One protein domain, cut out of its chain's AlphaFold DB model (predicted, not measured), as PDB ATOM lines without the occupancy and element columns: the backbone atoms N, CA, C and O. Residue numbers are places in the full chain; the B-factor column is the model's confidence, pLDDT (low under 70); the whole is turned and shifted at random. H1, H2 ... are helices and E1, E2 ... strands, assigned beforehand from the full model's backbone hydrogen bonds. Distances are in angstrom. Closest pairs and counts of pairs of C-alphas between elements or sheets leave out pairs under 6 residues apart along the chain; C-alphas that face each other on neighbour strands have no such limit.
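What this domain is: This is residues 36 to 134 of the 209 residues of the protein "Ribosomal protein L15" of Amorphochlora amoebiformis (UniProt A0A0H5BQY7). A strongly twisted sheet of four strands has H2 slanting over one face and the short H1 over the other. From this body the long link, residues 65 to 97, runs out as a looped arm that makes the length; residues 81 to 86 stick out free at its far part. The 99 printed residues, under half of them in named elements, hold E1, H1, E2, H2, E3 and E4 in that order, class mixed; the antiparallel sheet runs E1, E2, E4, E3. The whole is loose, with a radius of gyration of the C-alphas of 17.9 A, and spans 56 by 26 by 19 A.

How they stand to each other: Inner strands E2, residues 59 to 64, and E4, residues 124 to 130, are antiparallel, with N 62 and O 126 2.9 A apart. Edge strand E1, residues 36 to 39, pairs with E2 through N 39 and O 61, 2.8 A. Edge strand E3, residues 113 to 119, forms a hairpin with E4; N 127 and O 117 are 2.9 A apart. H2, residues 98 to 109, is on the sheet at a height of 7.9 A; its closest C-alphas to E3 are Lys 99 and Leu 118, 6.8 A. E2, H2 and E3 form a split strand-helix-strand unit, E4 between its two same-way strands, with a right-handed crossover. H1, residues 45 to 50, is on the opposite face at a height of 9.8 A; its closest C-alphas to E4 are Ala 48 and Ile 127, 7.4 A. Every O i to N i+4 pair is within hydrogen-bond range in H2, and 1 of 2 in H1.

Where its parts are: E1 begins at C-alpha 36 (-90.517, -69.007, -144.050), and E4, 19.2 A long, ends at C-alpha 130 (-86.096, -70.376, -160.301). E3 measures 17.3 A, H2 16.6 A and E2 16.2 A.

The domain as a whole: The farthest C-alphas, Thr 84 and Ser 134, are 57.2 A apart. The printed part has no cut, and the link E2 to H2 is long. Residues 121 to 134 have pLDDT under 70.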
ATOM      1  N   ILE A  36     -91.324 -69.179-142.836       86.94
ATOM      2  CA  ILE A  36     -90.517 -69.007-144.050       86.94
ATOM      3  C   ILE A  36     -90.684 -67.563-144.510       86.94
ATOM      4  O   ILE A  36     -91.816 -67.118-144.711       86.94
ATOM      5  N   ILE A  37     -89.570 -66.859-144.684       85.94
ATOM      6  CA  ILE A  37     -89.531 -65.445-145.073       85.94
ATOM      7  C   ILE A  37     -88.788 -65.344-146.400       85.94
ATOM      8  O   ILE A  37     -87.733 -65.953-146.562       85.94
ATOM      9  N   ASN A  38     -89.341 -64.587-147.342       85.44
ATOM     10  CA  ASN A  38     -88.650 -64.234-148.577       85.44
ATOM     11  C   ASN A  38     -87.804 -62.977-148.342       85.44
ATOM     12  O   ASN A  38     -88.307 -62.001-147.787       85.44
ATOM     13  N   LEU A  39     -86.547 -62.993-148.770       84.38
ATOM     14  CA  LEU A  39     -85.650 -61.844-148.714       84.38
ATOM     15  C   LEU A  39     -85.341 -61.346-150.125       84.38
ATOM     16  O   LEU A  39     -85.159 -62.144-151.044       84.38
ATOM     17  N   LYS A  40     -85.224 -60.021-150.274       82.38
ATOM     18  CA  LYS A  40     -84.748 -59.392-151.517       82.38
ATOM     19  C   LYS A  40     -83.266 -59.707-151.763       82.38
ATOM     20  O   LYS A  40     -82.885 -60.068-152.868       82.38
ATOM     21  N   GLU A  41     -82.453 -59.637-150.712       82.31
ATOM     22  CA  GLU A  41     -81.010 -59.879-150.757       82.31
ATOM     23  C   GLU A  41     -80.557 -60.778-149.596       82.31
ATOM     24  O   GLU A  41     -81.220 -60.842-148.552       82.31
ATOM     25  N   PRO A  42     -79.430 -61.499-149.742       84.50
ATOM     26  CA  PRO A  42     -78.896 -62.312-148.665       84.50
ATOM     27  C   PRO A  42     -78.337 -61.442-147.537       84.50
ATOM     28  O   PRO A  42     -77.521 -60.558-147.761       84.50
ATOM     29  N   ILE A  43     -78.655 -61.800-146.292       83.38
ATOM     30  CA  ILE A  43     -78.087 -61.168-145.082       83.38
ATOM     31  C   ILE A  43     -76.549 -61.222-145.071       83.38
ATOM     32  O   ILE A  43     -75.872 -60.403-144.447       83.38
ATOM     33  N   ARG A  44     -76.000 -62.258-145.709       85.31
ATOM     34  CA  ARG A  44     -74.578 -62.560-145.730       85.31
ATOM     35  C   ARG A  44     -74.129 -62.888-147.155       85.31
ATOM     36  O   ARG A  44     -74.224 -64.036-147.594       85.31
ATOM     37  N   ILE A  45     -73.657 -61.861-147.856       86.38
ATOM     38  CA  ILE A  45     -73.293 -61.913-149.279       86.38
ATOM     39  C   ILE A  45     -72.031 -62.759-149.513       86.38
ATOM     40  O   ILE A  45     -72.016 -63.567-150.438       86.38
ATOM     41  N   ASP A  46     -71.012 -62.649-148.652       87.12
ATOM     42  CA  ASP A  46     -69.748 -63.400-148.761       87.12
ATOM     43  C   ASP A  46     -69.988 -64.913-148.812       87.12
ATOM     44  O   ASP A  46     -69.431 -65.623-149.647       87.12
ATOM     45  N   LYS A  47     -70.863 -65.414-147.935       85.06
ATOM     46  CA  LYS A  47     -71.198 -66.837-147.889       85.06
ATOM     47  C   LYS A  47     -72.141 -67.199-149.011       85.06
ATOM     48  O   LYS A  47     -71.940 -68.232-149.630       85.06
ATOM     49  N   ALA A  48     -73.133 -66.359-149.291       85.56
ATOM     50  CA  ALA A  48     -74.085 -66.647-150.349       85.56
ATOM     51  C   ALA A  48     -73.382 -66.866-151.696       85.56
ATOM     52  O   ALA A  48     -73.683 -67.851-152.370       85.56
ATOM     53  N   LYS A  49     -72.396 -66.024-152.037       86.00
ATOM     54  CA  LYS A  49     -71.583 -66.176-153.256       86.00
ATOM     55  C   LYS A  49     -70.849 -67.523-153.305       86.00
ATOM     56  O   LYS A  49     -70.923 -68.202-154.320       86.00
ATOM     57  N   LYS A  50     -70.248 -67.972-152.191       85.50
ATOM     58  CA  LYS A  50     -69.607 -69.304-152.091       85.50
ATOM     59  C   LYS A  50     -70.573 -70.469-152.333       85.50
ATOM     60  O   LYS A  50     -70.153 -71.520-152.786       85.50
ATOM     61  N   TYR A  51     -71.856 -70.289-152.024       81.94
ATOM     62  CA  TYR A  51     -72.899 -71.294-152.257       81.94
ATOM     63  C   TYR A  51     -73.616 -71.129-153.609       81.94
ATOM     64  O   TYR A  51     -74.629 -71.794-153.836       81.94
ATOM     65  N   GLY A  52     -73.108 -70.269-154.499       82.06
ATOM     66  CA  GLY A  52     -73.611 -70.105-155.865       82.06
ATOM     67  C   GLY A  52     -74.653 -68.999-156.049       82.06
ATOM     68  O   GLY A  52     -75.313 -68.958-157.082       82.06
ATOM     69  N   TYR A  53     -74.839 -68.098-155.077       83.31
ATOM     70  CA  TYR A  53     -75.715 -66.937-155.265       83.31
ATOM     71  C   TYR A  53     -75.117 -65.948-156.271       83.31
ATOM     72  O   TYR A  53     -73.990 -65.478-156.097       83.31
ATOM     73  N   LYS A  54     -75.927 -65.562-157.258       85.12
ATOM     74  CA  LYS A  54     -75.669 -64.439-158.164       85.12
ATOM     75  C   LYS A  54     -76.785 -63.407-158.000       85.12
ATOM     76  O   LYS A  54     -77.938 -63.776-157.774       85.12
ATOM     77  N   LYS A  55     -76.460 -62.117-158.128       84.44
ATOM     78  CA  LYS A  55     -77.445 -61.023-158.071       84.44
ATOM     79  C   LYS A  55     -78.174 -60.920-159.417       84.44
ATOM     80  O   LYS A  55     -77.929 -60.022-160.204       84.44
ATOM     81  N   LEU A  56     -79.031 -61.901-159.690       85.06
ATOM     82  CA  LEU A  56     -79.869 -61.989-160.888       85.06
ATOM     83  C   LEU A  56     -81.331 -62.182-160.468       85.06
ATOM     84  O   LEU A  56     -81.602 -62.762-159.416       85.06
ATOM     85  N   LYS A  57     -82.279 -61.783-161.326       81.31
ATOM     86  CA  LYS A  57     -83.733 -61.897-161.071       81.31
ATOM     87  C   LYS A  57     -84.193 -63.337-160.781       81.31
ATOM     88  O   LYS A  57     -85.181 -63.559-160.083       81.31
ATOM     89  N   ASN A  58     -83.446 -64.326-161.274       81.38
ATOM     90  CA  ASN A  58     -83.776 -65.747-161.145       81.38
ATOM     91  C   ASN A  58     -83.355 -66.358-159.798       81.38
ATOM     92  O   ASN A  58     -83.713 -67.504-159.522       81.38
ATOM     93  N   TYR A  59     -82.629 -65.616-158.957       83.12
ATOM     94  CA  TYR A  59     -82.260 -66.056-157.614       83.12
ATOM     95  C   TYR A  59     -83.216 -65.476-156.579       83.12
ATOM     96  O   TYR A  59     -83.480 -64.275-156.548       83.12
ATOM     97  N   ARG A  60     -83.706 -66.337-155.688       85.25
ATOM     98  CA  ARG A  60     -84.493 -65.934-154.519       85.25
ATOM     99  C   ARG A  60     -83.846 -66.476-153.259       85.25
ATOM    100  O   ARG A  60     -83.344 -67.602-153.236       85.25
ATOM    101  N   VAL A  61     -83.860 -65.668-152.207       87.81
ATOM    102  CA  VAL A  61     -83.266 -66.024-150.922       87.81
ATOM    103  C   VAL A  61     -84.373 -66.175-149.896       87.81
ATOM    104  O   VAL A  61     -85.209 -65.291-149.735       87.81
ATOM    105  N   TYR A  62     -84.364 -67.290-149.174       88.12
ATOM    106  CA  TYR A  62     -85.340 -67.558-148.125       88.12
ATOM    107  C   TYR A  62     -84.659 -67.730-146.773       88.12
ATOM    108  O   TYR A  62     -83.599 -68.346-146.663       88.12
ATOM    109  N   LEU A  63     -85.298 -67.224-145.722       86.81
ATOM    110  CA  LEU A  63     -84.994 -67.606-144.346       86.81
ATOM    111  C   LEU A  63     -85.998 -68.645-143.888       86.81
ATOM    112  O   LEU A  63     -87.200 -68.496-144.117       86.81
ATOM    113  N   ILE A  64     -85.503 -69.673-143.204       87.12
ATOM    114  CA  ILE A  64     -86.353 -70.697-142.608       87.12
ATOM    115  C   ILE A  64     -86.067 -70.808-141.125       87.12
ATOM    116  O   ILE A  64     -84.931 -71.034-140.703       87.12
ATOM    117  N   ARG A  65     -87.152 -70.728-140.354       85.44
ATOM    118  CA  ARG A  65     -87.158 -70.984-138.921       85.44
ATOM    119  C   ARG A  65     -87.312 -72.475-138.642       85.44
ATOM    120  O   ARG A  65     -88.246 -73.139-139.124       85.44
ATOM    121  N   ILE A  66     -86.402 -73.014-137.838       85.25
ATOM    122  CA  ILE A  66     -86.375 -74.436-137.488       85.25
ATOM    123  C   ILE A  66     -86.301 -74.585-135.982       85.25
ATOM    124  O   ILE A  66     -85.302 -74.261-135.352       85.25
ATOM    125  N   LYS A  67     -87.352 -75.182-135.414       82.88
ATOM    126  CA  LYS A  67     -87.363 -75.551-134.005       82.88
ATOM    127  C   LYS A  67     -86.272 -76.592-133.751       82.88
ATOM    128  O   LYS A  67     -86.320 -77.700-134.298       82.88
ATOM    129  N   LYS A  68     -85.326 -76.241-132.883       82.88
ATOM    130  CA  LYS A  68     -84.389 -77.181-132.267       82.88
ATOM    131  C   LYS A  68     -85.168 -78.006-131.250       82.88
ATOM    132  O   LYS A  68     -85.258 -77.655-130.083       82.88
ATOM    133  N   SER A  69     -85.856 -79.032-131.735       80.00
ATOM    134  CA  SER A  69     -86.611 -79.943-130.883       80.00
ATOM    135  C   SER A  69     -85.915 -81.291-130.805       80.00
ATOM    136  O   SER A  69     -85.428 -81.804-131.820       80.00
ATOM    137  N   ILE A  70     -85.973 -81.879-129.615       81.94
ATOM    138  CA  ILE A  70     -85.795 -83.312-129.411       81.94
ATOM    139  C   ILE A  70     -86.843 -84.061-130.251       81.94
ATOM    140  O   ILE A  70     -87.955 -83.562-130.476       81.94
ATOM    141  N   ASN A  71     -86.477 -85.226-130.786       89.38
ATOM    142  CA  ASN A  71     -87.360 -86.020-131.633       89.38
ATOM    143  C   ASN A  71     -88.217 -86.969-130.789       89.38
ATOM    144  O   ASN A  71     -87.988 -88.174-130.778       89.38
ATOM    145  N   LYS A  72     -89.203 -86.433-130.066       90.25
ATOM    146  CA  LYS A  72     -90.106 -87.268-129.264       90.25
ATOM    147  C   LYS A  72     -90.905 -88.217-130.168       90.25
ATOM    148  O   LYS A  72     -91.496 -87.776-131.157       90.25
ATOM    149  N   LYS A  73     -90.965 -89.507-129.814       91.81
ATOM    150  CA  LYS A  73     -91.846 -90.477-130.489       91.81
ATOM    151  C   LYS A  73     -93.306 -90.025-130.358       91.81
ATOM    152  O   LYS A  73     -93.748 -89.636-129.279       91.81
ATOM    153  N   LYS A  74     -94.054 -90.063-131.462       92.50
ATOM    154  CA  LYS A  74     -95.490 -89.772-131.456       92.50
ATOM    155  C   LYS A  74     -96.222 -90.984-130.880       92.50
ATOM    156  O   LYS A  74     -96.347 -91.997-131.554       92.50
ATOM    157  N   SER A  75     -96.649 -90.889-129.628       93.25
ATOM    158  CA  SER A  75     -97.378 -91.945-128.920       93.25
ATOM    159  C   SER A  75     -98.440 -91.328-128.020       93.25
ATOM    160  O   SER A  75     -98.156 -90.357-127.306       93.25
ATOM    161  N   ARG A  76     -99.643 -91.905-128.009       93.50
ATOM    162  CA  ARG A  76    -100.735 -91.473-127.129       93.50
ATOM    163  C   ARG A  76    -100.323 -91.665-125.665       93.50
ATOM    164  O   ARG A  76     -99.928 -92.756-125.270       93.50
ATOM    165  N   LYS A  77    -100.366 -90.586-124.873       93.31
ATOM    166  CA  LYS A  77     -99.962 -90.563-123.449       93.31
ATOM    167  C   LYS A  77     -98.545 -91.112-123.165       93.31
ATOM    168  O   LYS A  77     -98.263 -91.530-122.055       93.31
ATOM    169  N   GLY A  78     -97.649 -91.147-124.159       91.38
ATOM    170  CA  GLY A  78     -96.298 -91.704-123.976       91.38
ATOM    171  C   GLY A  78     -96.215 -93.237-123.935       91.38
ATOM    172  O   GLY A  78     -95.108 -93.760-123.840       91.38
ATOM    173  N   LYS A  79     -97.341 -93.954-124.050       93.44
ATOM    174  CA  LYS A  79     -97.369 -95.421-124.035       93.44
ATOM    175  C   LYS A  79     -96.908 -95.969-125.385       93.44
ATOM    176  O   LYS A  79     -97.457 -95.620-126.430       93.44
ATOM    177  N   VAL A  80     -95.882 -96.813-125.358       94.25
ATOM    178  CA  VAL A  80     -95.358 -97.523-126.528       94.25
ATOM    179  C   VAL A  80     -95.517 -99.006-126.256       94.25
ATOM    180  O   VAL A  80     -95.006 -99.474-125.251       94.25
ATOM    181  N   PHE A  81     -96.192 -99.733-127.136       94.19
ATOM    182  CA  PHE A  81     -96.383-101.176-126.999       94.19
ATOM    183  C   PHE A  81     -95.236-101.968-127.648       94.19
ATOM    184  O   PHE A  81     -94.496-101.433-128.483       94.19
ATOM    185  N   GLY A  82     -95.103-103.241-127.267       95.00
ATOM    186  CA  GLY A  82     -94.100-104.173-127.786       95.00
ATOM    187  C   GLY A  82     -92.884-104.342-126.872       95.00
ATOM    188  O   GLY A  82     -92.961-104.122-125.671       95.00
ATOM    189  N   LYS A  83     -91.755-104.754-127.457       96.31
ATOM    190  CA  LYS A  83     -90.524-105.099-126.725       96.31
ATOM    191  C   LYS A  83     -89.897-103.894-126.014       96.31
ATOM    192  O   LYS A  83     -89.879-102.783-126.556       96.31
ATOM    193  N   THR A  84     -89.240-104.168-124.888       94.81
ATOM    194  CA  THR A  84     -88.623-103.168-124.001       94.81
ATOM    195  C   THR A  84     -87.654-102.221-124.702       94.81
ATOM    196  O   THR A  84     -87.700-101.005-124.496       94.81
ATOM    197  N   LYS A  85     -86.871-102.748-125.650       95.25
ATOM    198  CA  LYS A  85     -85.943-101.969-126.490       95.25
ATOM    199  C   LYS A  85     -86.584-100.776-127.219       95.25
ATOM    200  O   LYS A  85     -85.912 -99.789-127.509       95.25
ATOM    201  N   ASN A  86     -87.884-100.841-127.523       92.88
ATOM    202  CA  ASN A  86     -88.587 -99.831-128.317       92.88
ATOM    203  C   ASN A  86     -89.335 -98.783-127.477       92.88
ATOM    204  O   ASN A  86     -89.872 -97.832-128.062       92.88
ATOM    205  N   HIS A  87     -89.371 -98.918-126.144       93.69
ATOM    206  CA  HIS A  87     -90.117 -98.008-125.263       93.69
ATOM    207  C   HIS A  87     -89.490 -96.612-125.123       93.69
ATOM    208  O   HIS A  87     -90.158 -95.688-124.664       93.69
ATOM    209  N   GLY A  88     -88.243 -96.397-125.556       92.69
ATOM    210  CA  GLY A  88     -87.592 -95.084-125.493       92.69
ATOM    211  C   GLY A  88     -88.321 -94.004-126.311       92.69
ATOM    212  O   GLY A  88     -88.339 -94.046-127.545       92.69
ATOM    213  N   THR A  89     -88.890 -92.994-125.639       92.56
ATOM    214  CA  THR A  89     -89.703 -91.940-126.280       92.56
ATOM    215  C   THR A  89     -88.980 -90.605-126.472       92.56
ATOM    216  O   THR A  89     -89.106 -90.011-127.545       92.56
ATOM    217  N   LEU A  90     -88.244 -90.114-125.467       89.88
ATOM    218  CA  LEU A  90     -87.673 -88.757-125.457       89.88
ATOM    219  C   LEU A  90     -86.278 -88.672-126.088       89.88
ATOM    220  O   LEU A  90     -86.079 -87.863-126.983       89.88
ATOM    221  N   LYS A  91     -85.314 -89.508-125.689       88.56
ATOM    222  CA  LYS A  91     -83.885 -89.382-126.070       88.56
ATOM    223  C   LYS A  91     -83.559 -89.778-127.526       88.56
ATOM    224  O   LYS A  91     -82.419 -90.088-127.856       88.56
ATOM    225  N   ARG A  92     -84.546 -89.771-128.425       89.50
ATOM    226  CA  ARG A  92     -84.350 -90.110-129.840       89.50
ATOM    227  C   ARG A  92     -83.797 -88.907-130.605       89.50
ATOM    228  O   ARG A  92     -84.260 -87.773-130.449       89.50
ATOM    229  N   LYS A  93     -82.829 -89.169-131.482       89.44
ATOM    230  CA  LYS A  93     -82.285 -88.184-132.427       89.44
ATOM    231  C   LYS A  93     -83.069 -88.235-133.748       89.44
ATOM    232  O   LYS A  93     -83.860 -89.149-133.987       89.44
ATOM    233  N   LYS A  94     -82.941 -87.194-134.572       88.44
ATOM    234  CA  LYS A  94     -83.461 -87.199-135.950       88.44
ATOM    235  C   LYS A  94     -82.400 -87.825-136.846       88.44
ATOM    236  O   LYS A  94     -81.224 -87.557-136.637       88.44
ATOM    237  N   ASN A  95     -82.828 -88.600-137.838       90.38
ATOM    238  CA  ASN A  95     -81.913 -89.241-138.787       90.38
ATOM    239  C   ASN A  95     -81.369 -88.254-139.830       90.38
ATOM    240  O   ASN A  95     -80.396 -88.550-140.503       90.38
ATOM    241  N   TYR A  96     -81.998 -87.086-139.957       88.19
ATOM    242  CA  TYR A  96     -81.627 -86.044-140.905       88.19
ATOM    243  C   TYR A  96     -81.105 -84.797-140.189       88.19
ATOM    244  O   TYR A  96     -81.490 -84.482-139.049       88.19
ATOM    245  N   SER A  97     -80.269 -84.036-140.888       86.44
ATOM    246  CA  SER A  97     -79.731 -82.779-140.376       86.44
ATOM    247  C   SER A  97     -80.786 -81.658-140.379       86.44
ATOM    248  O   SER A  97     -81.776 -81.673-141.116       86.44
ATOM    249  N   TYR A  98     -80.576 -80.603-139.583       84.56
ATOM    250  CA  TYR A  98     -81.446 -79.418-139.651       84.56
ATOM    251  C   TYR A  98     -81.408 -78.738-141.029       84.56
ATOM    252  O   TYR A  98     -82.371 -78.072-141.403       84.56
ATOM    253  N   LYS A  99     -80.318 -78.920-141.786       84.44
ATOM    254  CA  LYS A  99     -80.181 -78.423-143.156       84.44
ATOM    255  C   LYS A  99     -81.139 -79.169-144.093       84.44
ATOM    256  O   LYS A  99     -81.896 -78.521-144.809       84.44
ATOM    257  N   GLU A 100     -81.185 -80.496-144.022       87.19
ATOM    258  CA  GLU A 100     -82.140 -81.311-144.791       87.19
ATOM    259  C   GLU A 100     -83.592 -81.013-144.414       87.19
ATOM    260  O   GLU A 100     -84.435 -80.839-145.291       87.19
ATOM    261  N   LEU A 101     -83.892 -80.845-143.122       86.62
ATOM    262  CA  LEU A 101     -85.243 -80.455-142.703       86.62
ATOM    263  C   LEU A 101     -85.643 -79.086-143.276       86.62
ATOM    264  O   LEU A 101     -86.809 -78.871-143.616       86.62
ATOM    265  N   ALA A 102     -84.698 -78.146-143.390       86.19
ATOM    266  CA  ALA A 102     -84.937 -76.858-144.042       86.19
ATOM    267  C   ALA A 102     -85.271 -77.039-145.525       86.19
ATOM    268  O   ALA A 102     -86.237 -76.454-146.015       86.19
ATOM    269  N   TYR A 103     -84.483 -77.869-146.211       85.31
ATOM    270  CA  TYR A 103     -84.668 -78.196-147.618       85.31
ATOM    271  C   TYR A 103     -86.055 -78.794-147.863       85.31
ATOM    272  O   TYR A 103     -86.820 -78.259-148.663       85.31
ATOM    273  N   GLN A 104     -86.429 -79.826-147.104       87.88
ATOM    274  CA  GLN A 104     -87.729 -80.491-147.217       87.88
ATOM    275  C   GLN A 104     -88.891 -79.521-146.977       87.88
ATOM    276  O   GLN A 104     -89.842 -79.481-147.759       87.88
ATOM    277  N   LYS A 105     -88.799 -78.675-145.939       87.88
ATOM    278  CA  LYS A 105     -89.817 -77.647-145.664       87.88
ATOM    279  C   LYS A 105     -89.984 -76.666-146.817       87.88
ATOM    280  O   LYS A 105     -91.106 -76.251-147.106       87.88
ATOM    281  N   LEU A 106     -88.882 -76.258-147.435       86.00
ATOM    282  CA  LEU A 106     -88.916 -75.309-148.534       86.00
ATOM    283  C   LEU A 106     -89.456 -75.945-149.809       86.00
ATOM    284  O   LEU A 106     -90.340 -75.365-150.429       86.00
ATOM    285  N   SER A 107     -88.966 -77.135-150.151       87.44
ATOM    286  CA  SER A 107     -89.381 -77.896-151.330       87.44
ATOM    287  C   SER A 107     -90.873 -78.215-151.280       87.44
ATOM    288  O   SER A 107     -91.591 -78.002-152.254       87.44
ATOM    289  N   SER A 108     -91.371 -78.631-150.110       88.19
ATOM    290  CA  SER A 108     -92.798 -78.878-149.889       88.19
ATOM    291  C   SER A 108     -93.643 -77.617-150.112       88.19
ATOM    292  O   SER A 108     -94.706 -77.681-150.728       88.19
ATOM    293  N   ARG A 109     -93.158 -76.448-149.669       87.81
ATOM    294  CA  ARG A 109     -93.914 -75.185-149.724       87.81
ATOM    295  C   ARG A 109     -93.740 -74.407-151.033       87.81
ATOM    296  O   ARG A 109     -94.577 -73.570-151.357       87.81
ATOM    297  N   ARG A 110     -92.651 -74.633-151.772       84.69
ATOM    298  CA  ARG A 110     -92.282 -73.931-153.014       84.69
ATOM    299  C   ARG A 110     -91.862 -74.933-154.096       84.69
ATOM    300  O   ARG A 110     -90.727 -74.918-154.551       84.69
ATOM    301  N   LYS A 111     -92.816 -75.754-154.548       81.00
ATOM    302  CA  LYS A 111     -92.597 -76.838-155.529       81.00
ATOM    303  C   LYS A 111     -92.023 -76.377-156.880       81.00
ATOM    304  O   LYS A 111     -91.256 -77.099-157.493       81.00
ATOM    305  N   LYS A 112     -92.362 -75.160-157.332       80.62
ATOM    306  CA  LYS A 112     -91.911 -74.597-158.625       80.62
ATOM    307  C   LYS A 112     -90.426 -74.202-158.652       80.62
ATOM    308  O   LYS A 112     -89.922 -73.769-159.686       80.62
ATOM    309  N   LEU A 113     -89.752 -74.236-157.505       78.44
ATOM    310  CA  LEU A 113     -88.421 -73.677-157.347       78.44
ATOM    311  C   LEU A 113     -87.393 -74.763-157.037       78.44
ATOM    312  O   LEU A 113     -87.640 -75.612-156.183       78.44
ATOM    313  N   LYS A 114     -86.213 -74.694-157.667       81.75
ATOM    314  CA  LYS A 114     -85.114 -75.619-157.381       81.75
ATOM    315  C   LYS A 114     -84.206 -75.012-156.320       81.75
ATOM    316  O   LYS A 114     -83.621 -73.939-156.488       81.75
ATOM    317  N   VAL A 115     -84.108 -75.696-155.192       82.12
ATOM    318  CA  VAL A 115     -83.212 -75.292-154.112       82.12
ATOM    319  C   VAL A 115     -81.789 -75.676-154.506       82.12
ATOM    320  O   VAL A 115     -81.532 -76.843-154.780       82.12
ATOM    321  N   LEU A 116     -80.876 -74.704-154.557       83.69
ATOM    322  CA  LEU A 116     -79.478 -74.962-154.910       83.69
ATOM    323  C   LEU A 116     -78.698 -75.413-153.685       83.69
ATOM    324  O   LEU A 116     -78.186 -76.519-153.617       83.69
ATOM    325  N   ASN A 117     -78.611 -74.516-152.705       81.69
ATOM    326  CA  ASN A 117     -77.751 -74.685-151.553       81.69
ATOM    327  C   ASN A 117     -78.325 -73.972-150.334       81.69
ATOM    328  O   ASN A 117     -79.080 -73.001-150.422       81.69
ATOM    329  N   LEU A 118     -77.921 -74.458-149.164       81.06
ATOM    330  CA  LEU A 118     -78.329 -73.918-147.875       81.06
ATOM    331  C   LEU A 118     -77.109 -73.616-147.029       81.06
ATOM    332  O   LEU A 118     -76.141 -74.384-147.020       81.06
ATOM    333  N   PHE A 119     -77.206 -72.567-146.221       82.19
ATOM    334  CA  PHE A 119     -76.200 -72.293-145.215       82.19
ATOM    335  C   PHE A 119     -76.788 -71.740-143.924       82.19
ATOM    336  O   PHE A 119     -77.791 -71.029-143.887       82.19
ATOM    337  N   LYS A 120     -76.112 -72.052-142.820       77.44
ATOM    338  CA  LYS A 120     -76.466 -71.540-141.499       77.44
ATOM    339  C   LYS A 120     -75.956 -70.109-141.333       77.44
ATOM    340  O   LYS A 120     -74.758 -69.857-141.515       77.44
ATOM    341  N   ILE A 121     -76.869 -69.209-140.970       68.06
ATOM    342  CA  ILE A 121     -76.572 -67.848-140.493       68.06
ATOM    343  C   ILE A 121     -76.779 -67.814-138.983       68.06
ATOM    344  O   ILE A 121     -75.815 -67.648-138.246       68.06
ATOM    345  N   ILE A 122     -78.014 -68.073-138.544       60.75
ATOM    346  CA  ILE A 122     -78.390 -68.254-137.138       60.75
ATOM    347  C   ILE A 122     -79.222 -69.544-137.015       60.75
ATOM    348  O   ILE A 122     -78.774 -70.499-136.376       60.75
ATOM    349  N   GLU A 123     -80.339 -69.630-137.752       50.22
ATOM    350  CA  GLU A 123     -81.115 -70.870-137.929       50.22
ATOM    351  C   GLU A 123     -80.848 -71.526-139.293       50.22
ATOM    352  O   GLU A 123     -80.000 -72.411-139.320       50.22
ATOM    353  N   VAL A 124     -81.429 -71.089-140.423       51.97
ATOM    354  CA  VAL A 124     -81.010 -71.501-141.791       51.97
ATOM    355  C   VAL A 124     -81.393 -70.428-142.829       51.97
ATOM    356  O   VAL A 124     -82.527 -69.949-142.826       51.97
ATOM    357  N   MET A 125     -80.476 -70.066-143.737       59.56
ATOM    358  CA  MET A 125     -80.768 -69.289-144.951       59.56
ATOM    359  C   MET A 125     -80.521 -70.140-146.199       59.56
ATOM    360  O   MET A 125     -79.675 -71.038-146.215       59.56
ATOM    361  N   LEU A 126     -81.299 -69.868-147.234       58.59
ATOM    362  CA  LEU A 126     -81.536 -70.758-148.354       58.59
ATOM    363  C   LEU A 126     -81.436 -70.010-149.673       58.59
ATOM    364  O   LEU A 126     -82.080 -68.975-149.836       58.59
ATOM    365  N   ILE A 127     -80.644 -70.545-150.603       58.91
ATOM    366  CA  ILE A 127     -80.495 -70.005-151.953       58.91
ATOM    367  C   ILE A 127     -81.275 -70.894-152.910       58.91
ATOM    368  O   ILE A 127     -81.053 -72.106-152.992       58.91
ATOM    369  N   ILE A 128     -82.180 -70.268-153.649       62.03
ATOM    370  CA  ILE A 128     -83.039 -70.924-154.621       62.03
ATOM    371  C   ILE A 128     -82.798 -70.316-155.999       62.03
ATOM    372  O   ILE A 128     -82.744 -69.090-156.129       62.03
ATOM    373  N   LYS A 129     -82.727 -71.172-157.021       58.38
ATOM    374  CA  LYS A 129     -82.806 -70.785-158.432       58.38
ATOM    375  C   LYS A 129     -84.209 -71.103-158.949       58.38
ATOM    376  O   LYS A 129     -84.720 -72.210-158.771       58.38
ATOM    377  N   ASN A 130     -84.861 -70.125-159.565       55.34
ATOM    378  CA  ASN A 130     -86.096 -70.376-160.301       55.34
ATOM    379  C   ASN A 130     -85.758 -71.151-161.583       55.34
ATOM    380  O   ASN A 130     -84.857 -70.748-162.314       55.34
ATOM    381  N   ASN A 131     -86.511 -72.213-161.882       53.78
ATOM    382  CA  ASN A 131     -86.348 -72.991-163.117       53.78
ATOM    383  C   ASN A 131     -87.034 -72.362-164.349       53.78
ATOM    384  O   ASN A 131     -86.862 -72.866-165.446       53.78
ATOM    385  N   ILE A 132     -87.828 -71.295-164.187       49.22
ATOM    386  CA  ILE A 132     -88.859 -70.911-165.178       49.22
ATOM    387  C   ILE A 132     -88.433 -69.765-166.124       49.22
ATOM    388  O   ILE A 132     -89.161 -69.441-167.049       49.22
ATOM    389  N   HIS A 133     -87.236 -69.185-165.984       37.38
ATOM    390  CA  HIS A 133     -86.717 -68.255-167.000       37.38
ATOM    391  C   HIS A 133     -85.531 -68.867-167.750       37.38
ATOM    392  O   HIS A 133     -84.461 -69.076-167.178       37.38
ATOM    393  N   SER A 134     -85.738 -69.088-169.047       36.00
ATOM    394  CA  SER A 134     -84.800 -69.523-170.091       36.00
ATOM    395  C   SER A 134     -83.659 -68.529-170.393       36.00
ATOM    396  O   SER A 134     -83.040 -68.595-171.448       36.00
TER     397      SER A 134